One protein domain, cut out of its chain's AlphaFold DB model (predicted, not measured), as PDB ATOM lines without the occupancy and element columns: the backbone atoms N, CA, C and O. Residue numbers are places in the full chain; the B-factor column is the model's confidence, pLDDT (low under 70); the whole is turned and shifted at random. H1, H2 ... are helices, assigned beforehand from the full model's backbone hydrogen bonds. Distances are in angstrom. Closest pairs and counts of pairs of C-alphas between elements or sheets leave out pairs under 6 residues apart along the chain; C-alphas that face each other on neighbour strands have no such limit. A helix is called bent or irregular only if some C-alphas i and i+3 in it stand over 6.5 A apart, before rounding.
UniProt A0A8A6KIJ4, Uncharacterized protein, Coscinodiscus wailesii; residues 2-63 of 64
ATOM      1  N   ASN A   2     287.781 263.443 236.252       69.50
ATOM      2  CA  ASN A   2     288.993 264.180 236.669       69.50
ATOM      3  C   ASN A   2     288.971 265.688 236.350       69.50
ATOM      4  O   ASN A   2     289.481 266.491 237.123       69.50
ATOM      5  N   ASN A   3     288.332 266.090 235.249       82.31
ATOM      6  CA  ASN A   3     288.284 267.498 234.839       82.31
ATOM      7  C   ASN A   3     287.459 268.379 235.791       82.31
ATOM      8  O   ASN A   3     287.777 269.551 235.962       82.31
ATOM      9  N   PHE A   4     286.436 267.822 236.447       86.81
ATOM     10  CA  PHE A   4     285.595 268.563 237.392       86.81
ATOM     11  C   PHE A   4     286.383 268.941 238.649       86.81
ATOM     12  O   PHE A   4     286.491 270.116 238.997       86.81
ATOM     13  N   TRP A   5     287.030 267.951 239.265       88.94
ATOM     14  CA  TRP A   5     287.885 268.165 240.429       88.94
ATOM     15  C   TRP A   5     289.082 269.068 240.104       88.94
ATOM     16  O   TRP A   5     289.372 269.981 240.874       88.94
ATOM     17  N   ASN A   6     289.717 268.904 238.938       89.25
ATOM     18  CA  ASN A   6     290.811 269.786 238.513       89.25
ATOM     19  C   ASN A   6     290.384 271.256 238.409       89.25
ATOM     20  O   ASN A   6     291.139 272.138 238.818       89.25
ATOM     21  N   ASN A   7     289.180 271.530 237.903       87.69
ATOM     22  CA  ASN A   7     288.659 272.893 237.824       87.69
ATOM     23  C   ASN A   7     288.361 273.471 239.210       87.69
ATOM     24  O   ASN A   7     288.716 274.617 239.476       87.69
ATOM     25  N   ILE A   8     287.790 272.676 240.117       90.62
ATOM     26  CA  ILE A   8     287.491 273.109 241.488       90.62
ATOM     27  C   ILE A   8     288.770 273.436 242.256       90.62
ATOM     28  O   ILE A   8     288.858 274.501 242.856       90.62
ATOM     29  N   PHE A   9     289.793 272.580 242.195       92.31
ATOM     30  CA  PHE A   9     291.053 272.813 242.909       92.31
ATOM     31  C   PHE A   9     291.917 273.929 242.301       92.31
ATOM     32  O   PHE A   9     292.837 274.425 242.962       92.31
ATOM     33  N   ARG A  10     291.629 274.367 241.070       90.81
ATOM     34  CA  ARG A  10     292.359 275.455 240.404       90.81
ATOM     35  C   ARG A  10     292.153 276.801 241.096       90.81
ATOM     36  O   ARG A  10     293.120 277.546 241.252       90.81
ATOM     37  N   TYR A  11     290.931 277.099 241.539       91.56
ATOM     38  CA  TYR A  11     290.604 278.386 242.157       91.56
ATOM     39  C   TYR A  11     291.246 278.577 243.537       91.56
ATOM     40  O   TYR A  11     291.922 279.590 243.719       91.56
ATOM     41  N   PRO A  12     291.163 277.617 244.481       93.56
ATOM     42  CA  PRO A  12     291.877 277.710 245.749       93.56
ATOM     43  C   PRO A  12     293.387 277.837 245.550       93.56
ATOM     44  O   PRO A  12     294.024 278.663 246.197       93.56
ATOM     45  N   ARG A  13     293.970 277.077 244.612       92.38
ATOM     46  CA  ARG A  13     295.411 277.144 244.327       92.38
ATOM     47  C   ARG A  13     295.830 278.524 243.817       92.38
ATOM     48  O   ARG A  13     296.844 279.056 244.263       92.38
ATOM     49  N   PHE A  14     295.048 279.108 242.911       94.75
ATOM     50  CA  PHE A  14     295.277 280.465 242.417       94.75
ATOM     51  C   PHE A  14     295.127 281.510 243.528       94.75
ATOM     52  O   PHE A  14     295.971 282.396 243.664       94.75
ATOM     53  N   PHE A  15     294.088 281.381 244.353       95.75
ATOM     54  CA  PHE A  15     293.852 282.282 245.474       95.75
ATOM     55  C   PHE A  15     295.014 282.246 246.468       95.75
ATOM     56  O   PHE A  15     295.587 283.283 246.770       95.75
ATOM     57  N   ILE A  16     295.441 281.059 246.900       96.00
ATOM     58  CA  ILE A  16     296.561 280.906 247.838       96.00
ATOM     59  C   ILE A  16     297.849 281.486 247.242       96.00
ATOM     60  O   ILE A  16     298.556 282.228 247.916       96.00
ATOM     61  N   SER A  17     298.145 281.200 245.970       96.25
ATOM     62  CA  SER A  17     299.352 281.712 245.312       96.25
ATOM     63  C   SER A  17     299.359 283.241 245.201       96.25
ATOM     64  O   SER A  17     300.349 283.877 245.565       96.25
ATOM     65  N   SER A  18     298.254 283.836 244.746       96.12
ATOM     66  CA  SER A  18     298.123 285.293 244.623       96.12
ATOM     67  C   SER A  18     298.118 285.982 245.987       96.12
ATOM     68  O   SER A  18     298.797 286.990 246.161       96.12
ATOM     69  N   PHE A  19     297.444 285.400 246.978       97.06
ATOM     70  CA  PHE A  19     297.386 285.912 248.342       97.06
ATOM     71  C   PHE A  19     298.757 285.891 249.026       97.06
ATOM     72  O   PHE A  19     299.169 286.897 249.599       97.06
ATOM     73  N   ILE A  20     299.515 284.796 248.900       96.88
ATOM     74  CA  ILE A  20     300.896 284.719 249.398       96.88
ATOM     75  C   ILE A  20     301.779 285.759 248.701       96.88
ATOM     76  O   ILE A  20     302.534 286.463 249.369       96.88
ATOM     77  N   GLY A  21     301.674 285.894 247.375       95.50
ATOM     78  CA  GLY A  21     302.416 286.914 246.629       95.50
ATOM     79  C   GLY A  21     302.113 288.330 247.124       95.50
ATOM     80  O   GLY A  21     303.028 289.122 247.346       95.50
ATOM     81  N   LEU A  22     300.838 288.624 247.379       96.12
ATOM     82  CA  LEU A  22     300.376 289.904 247.907       96.12
ATOM     83  C   LEU A  22     300.936 290.158 249.317       96.12
ATOM     84  O   LEU A  22     301.510 291.220 249.565       96.12
ATOM     85  N   ILE A  23     300.870 289.161 250.208       96.50
ATOM     86  CA  ILE A  23     301.484 289.221 251.543       96.50
ATOM     87  C   ILE A  23     302.976 289.552 251.430       96.50
ATOM     88  O   ILE A  23     303.456 290.454 252.110       96.50
ATOM     89  N   LEU A  24     303.717 288.876 250.548       92.38
ATOM     90  CA  LEU A  24     305.152 289.116 250.374       92.38
ATOM     91  C   LEU A  24     305.461 290.533 249.871       92.38
ATOM     92  O   LEU A  24     306.422 291.144 250.340       92.38
ATOM     93  N   VAL A  25     304.652 291.079 248.959       93.88
ATOM     94  CA  VAL A  25     304.805 292.462 248.471       93.88
ATOM     95  C   VAL A  25     304.555 293.470 249.593       93.88
ATOM     96  O   VAL A  25     305.359 294.390 249.764       93.88
ATOM     97  N   ILE A  26     303.507 293.268 250.398       93.31
ATOM     98  CA  ILE A  26     303.219 294.102 251.577       93.31
ATOM     99  C   ILE A  26     304.346 293.992 252.615       93.31
ATOM    100  O   ILE A  26     304.712 294.992 253.231       93.31
ATOM    101  N   LEU A  27     304.930 292.803 252.795       89.00
ATOM    102  CA  LEU A  27     306.014 292.567 253.752       89.00
ATOM    103  C   LEU A  27     307.384 293.084 253.275       89.00
ATOM    104  O   LEU A  27     308.262 293.360 254.094       89.00
ATOM    105  N   ASN A  28     307.595 293.260 251.970       89.12
ATOM    106  CA  ASN A  28     308.865 293.718 251.401       89.12
ATOM    107  C   ASN A  28     309.417 295.038 252.001       89.12
ATOM    108  O   ASN A  28     310.602 295.072 252.355       89.12
ATOM    109  N   PRO A  29     308.633 296.126 252.179       82.06
ATOM    110  CA  PRO A  29     309.133 297.350 252.808       82.06
ATOM    111  C   PRO A  29     309.615 297.133 254.247       82.06
ATOM    112  O   PRO A  29     310.601 297.754 254.649       82.06
ATOM    113  N   PHE A  30     309.021 296.198 254.998       82.38
ATOM    114  CA  PHE A  30     309.456 295.892 256.364       82.38
ATOM    115  C   PHE A  30     310.900 295.384 256.400       82.38
ATOM    116  O   PHE A  30     311.664 295.760 257.289       82.38
ATOM    117  N   ARG A  31     311.342 294.637 255.377       79.12
ATOM    118  CA  ARG A  31     312.737 294.172 255.266       79.12
ATOM    119  C   ARG A  31     313.745 295.325 255.229       79.12
ATOM    120  O   ARG A  31     314.864 295.165 255.715       79.12
ATOM    121  N   LYS A  32     313.378 296.483 254.667       76.31
ATOM    122  CA  LYS A  32     314.239 297.681 254.667       76.31
ATOM    123  C   LYS A  32     314.278 298.343 256.046       76.31
ATOM    124  O   LYS A  32     315.352 298.747 256.481       76.31
ATOM    125  N   ILE A  33     313.148 298.380 256.752       70.56
ATOM    126  CA  ILE A  33     313.034 298.970 258.096       70.56
ATOM    127  C   ILE A  33     313.911 298.205 259.105       70.56
ATOM    128  O   ILE A  33     314.610 298.829 259.900       70.56
ATOM    129  N   PHE A  34     313.981 296.872 259.009       71.31
ATOM    130  CA  PHE A  34     314.836 296.050 259.882       71.31
ATOM    131  C   PHE A  34     316.349 296.228 259.662       71.31
ATOM    132  O   PHE A  34     317.128 295.919 260.563       71.31
ATOM    133  N   LYS A  35     316.784 296.724 258.494       76.19
ATOM    134  CA  LYS A  35     318.210 296.981 258.210       76.19
ATOM    135  C   LYS A  35     318.706 298.302 258.796       76.19
ATOM    136  O   LYS A  35     319.901 298.450 259.028       76.19
ATOM    137  N   VAL A  36     317.807 299.254 259.040       82.44
ATOM    138  CA  VAL A  36     318.163 300.548 259.622       82.44
ATOM    139  C   VAL A  36     318.185 300.404 261.141       82.44
ATOM    140  O   VAL A  36     317.143 300.334 261.791       82.44
ATOM    141  N   THR A  37     319.382 300.388 261.728       75.75
ATOM    142  CA  THR A  37     319.605 300.221 263.177       75.75
ATOM    143  C   THR A  37     318.798 301.200 264.033       75.75
ATOM    144  O   THR A  37     318.287 300.805 265.078       75.75
ATOM    145  N   LYS A  38     318.607 302.442 263.565       76.38
ATOM    146  CA  LYS A  38     317.808 303.474 264.251       76.38
ATOM    147  C   LYS A  38     316.295 303.207 264.230       76.38
ATOM    148  O   LYS A  38     315.611 303.530 265.189       76.38
ATOM    149  N   LEU A  39     315.762 302.613 263.158       79.88
ATOM    150  CA  LEU A  39     314.336 302.263 263.070       79.88
ATOM    151  C   LEU A  39     314.032 300.940 263.778       79.88
ATOM    152  O   LEU A  39     312.921 300.746 264.264       79.88
ATOM    153  N   ARG A  40     315.026 300.051 263.898       79.44
ATOM    154  CA  ARG A  40     314.895 298.789 264.633       79.44
ATOM    155  C   ARG A  40     314.593 299.006 266.118       79.44
ATOM    156  O   ARG A  40     313.738 298.312 266.658       79.44
ATOM    157  N   SER A  41     315.260 299.962 266.770       83.38
ATOM    158  CA  SER A  41     314.966 300.296 268.171       83.38
ATOM    159  C   SER A  41     313.570 300.905 268.332       83.38
ATOM    160  O   SER A  41     312.875 300.570 269.286       83.38
ATOM    161  N   LEU A  42     313.127 301.725 267.371       86.12
ATOM    162  CA  LEU A  42     311.781 302.303 267.355       86.12
ATOM    163  C   LEU A  42     310.700 301.223 267.195       86.12
ATOM    164  O   LEU A  42     309.716 301.234 267.928       86.12
ATOM    165  N   LEU A  43     310.910 300.253 266.299       85.06
ATOM    166  CA  LEU A  43     310.036 299.083 266.141       85.06
ATOM    167  C   LEU A  43     309.942 298.261 267.429       85.06
ATOM    168  O   LEU A  43     308.848 297.875 267.833       85.06
ATOM    169  N   PHE A  44     311.079 298.008 268.080       86.75
ATOM    170  CA  PHE A  44     311.114 297.262 269.337       86.75
ATOM    171  C   PHE A  44     310.359 297.996 270.451       86.75
ATOM    172  O   PHE A  44     309.541 297.389 271.139       86.75
ATOM    173  N   LEU A  45     310.568 299.312 270.581       91.94
ATOM    174  CA  LEU A  45     309.844 300.152 271.537       91.94
ATOM    175  C   LEU A  45     308.331 300.135 271.271       91.94
ATOM    176  O   LEU A  45     307.547 299.983 272.203       91.94
ATOM    177  N   PHE A  46     307.925 300.248 270.003       90.75
ATOM    178  CA  PHE A  46     306.521 300.208 269.601       90.75
ATOM    179  C   PHE A  46     305.856 298.882 269.983       90.75
ATOM    180  O   PHE A  46     304.789 298.888 270.588       90.75
ATOM    181  N   ILE A  47     306.506 297.751 269.692       92.94
ATOM    182  CA  ILE A  47     306.006 296.413 270.045       92.94
ATOM    183  C   ILE A  47     305.864 296.268 271.563       92.94
ATOM    184  O   ILE A  47     304.849 295.767 272.043       92.94
ATOM    185  N   LEU A  48     306.854 296.738 272.322       96.12
ATOM    186  CA  LEU A  48     306.855 296.659 273.781       96.12
ATOM    187  C   LEU A  48     305.715 297.496 274.390       96.12
ATOM    188  O   LEU A  48     304.982 297.003 275.246       96.12
ATOM    189  N   LEU A  49     305.498 298.716 273.887       96.25
ATOM    190  CA  LEU A  49     304.352 299.556 274.259       96.25
ATOM    191  C   LEU A  49     303.012 298.896 273.914       96.25
ATOM    192  O   LEU A  49     302.078 298.966 274.709       96.25
ATOM    193  N   LEU A  50     302.926 298.223 272.765       96.62
ATOM    194  CA  LEU A  50     301.726 297.500 272.342       96.62
ATOM    195  C   LEU A  50     301.378 296.396 273.352       96.62
ATOM    196  O   LEU A  50     300.246 296.346 273.830       96.62
ATOM    197  N   PHE A  51     302.353 295.581 273.764       96.88
ATOM    198  CA  PHE A  51     302.139 294.548 274.784       96.88
ATOM    199  C   PHE A  51     301.768 295.119 276.154       96.88
ATOM    200  O   PHE A  51     300.857 294.593 276.790       96.88
ATOM    201  N   ILE A  52     302.407 296.209 276.592       97.25
ATOM    202  CA  ILE A  52     302.027 296.899 277.837       97.25
ATOM    203  C   ILE A  52     300.580 297.395 277.749       97.25
ATOM    204  O   ILE A  52     299.806 297.215 278.687       97.25
ATOM    205  N   SER A  53     300.200 297.996 276.619       96.69
ATOM    206  CA  SER A  53     298.840 298.500 276.418       96.69
ATOM    207  C   SER A  53     297.811 297.371 276.467       96.69
ATOM    208  O   SER A  53     296.808 297.494 277.163       96.69
ATOM    209  N   LEU A  54     298.094 296.238 275.817       95.88
ATOM    210  CA  LEU A  54     297.231 295.059 275.835       95.88
ATOM    211  C   LEU A  54     297.122 294.467 277.238       95.88
ATOM    212  O   LEU A  54     296.022 294.140 277.672       95.88
ATOM    213  N   TYR A  55     298.237 294.377 277.966       96.31
ATOM    214  CA  TYR A  55     298.239 293.942 279.359       96.31
ATOM    215  C   TYR A  55     297.345 294.837 280.223       96.31
ATOM    216  O   TYR A  55     296.496 294.324 280.946       96.31
ATOM    217  N   ASN A  56     297.473 296.161 280.100       95.81
ATOM    218  CA  ASN A  56     296.644 297.110 280.844       95.81
ATOM    219  C   ASN A  56     295.163 297.011 280.465       95.81
ATOM    220  O   ASN A  56     294.309 297.074 281.343       95.81
ATOM    221  N   ILE A  57     294.843 296.824 279.181       96.38
ATOM    222  CA  ILE A  57     293.459 296.622 278.727       96.38
ATOM    223  C   ILE A  57     292.883 295.356 279.363       96.38
ATOM    224  O   ILE A  57     291.812 295.412 279.958       96.38
ATOM    225  N   ILE A  58     293.602 294.234 279.291       95.50
ATOM    226  CA  ILE A  58     293.158 292.962 279.874       95.50
ATOM    227  C   ILE A  58     293.000 293.097 281.391       95.50
ATOM    228  O   ILE A  58     292.000 292.649 281.945       95.50
ATOM    229  N   LYS A  59     293.948 293.759 282.059       96.06
ATOM    230  CA  LYS A  59     293.886 294.029 283.496       96.06
ATOM    231  C   LYS A  59     292.636 294.842 283.862       96.06
ATOM    232  O   LYS A  59     291.880 294.422 284.733       96.06
ATOM    233  N   ASN A  60     292.367 295.922 283.125       94.62
ATOM    234  CA  ASN A  60     291.173 296.749 283.310       94.62
ATOM    235  C   ASN A  60     289.877 295.967 283.044       94.62
ATOM    236  O   ASN A  60     288.889 296.170 283.743       94.62
ATOM    237  N   MET A  61     289.867 295.062 282.058       94.38
ATOM    238  CA  MET A  61     288.710 294.200 281.774       94.38
ATOM    239  C   MET A  61     288.440 293.188 282.894       94.38
ATOM    240  O   MET A  61     287.293 292.805 283.102       94.38
ATOM    241  N   LEU A  62     289.480 292.764 283.613       93.75
ATOM    242  CA  LEU A  62     289.383 291.840 284.745       93.75
ATOM    243  C   LEU A  62     289.080 292.547 286.079       93.75
ATOM    244  O   LEU A  62     288.896 291.868 287.085       93.75
ATOM    245  N   GLY A  63     289.002 293.883 286.095       80.69
ATOM    246  CA  GLY A  63     288.661 294.667 287.287       80.69
ATOM    247  C   GLY A  63     289.781 294.783 288.330       80.69
ATOM    248  O   GLY A  63     289.476 295.008 289.500       80.69
TER     249      GLY A  63
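Overview. This is residues 2 to 63 of the 64 residues of an uncharacterized protein of Coscinodiscus wailesii (UniProt A0A8A6KIJ4). Two long helices meet near their ends and make an open corner, a broad V or L with H1 as the longer arm and H2 as the other. A tight link at residues 34 to 36 forms the corner, and both arms stick out from it: residues 2 to 32 of H1 and residues 44 to 61 of H2 stand free. The printed part has 62 residues with two named helices, H1 then H2, and no named strand; the class is all helix. The whole is extended, with a radius of gyration of the C-alphas of 20.5 A, and flat, spanning 57 by 39 by 10 A.

Along the chain. H1, the longest helix, holds residues 2 to 33 and measures 47.4 A from C-alpha 2 at (288.993, 264.180, 236.669) to C-alpha 33 at (313.034, 298.970, 258.096). It has a kink of 27 degrees near residue 26. It is irregular, but only just: C-alphas 26 and 29 are 6.9 A apart. H2 holds residues 37 to 61, 36.6 A from first to last C-alpha, and ends with C-alpha 61 at (288.710, 294.200, 281.774).

Arrangement. H1 and H2 are close but not clearly touching, with 2 pairs of C-alphas within 8 A. Their closest C-alphas are those of Ile 33 and Leu 39, 6.1 A apart. Their lines stand at a steep tilt of 69 degrees, only just short of about perpendicular, and they run opposite ways. Their centres are 31.1 A apart. Of the O i to N i+4 pairs, 22 of 28 in H1 and 19 of 21 in H2 are within hydrogen-bond range.

Size, cuts and confidence. The two C-alphas farthest apart are those of Asn 2 and Gly 63, 59.1 A. The printed part has no cut, and the link from H1 to H2 is tight. The mean pLDDT of the printed part is 89.4, and residue 2 is under 70.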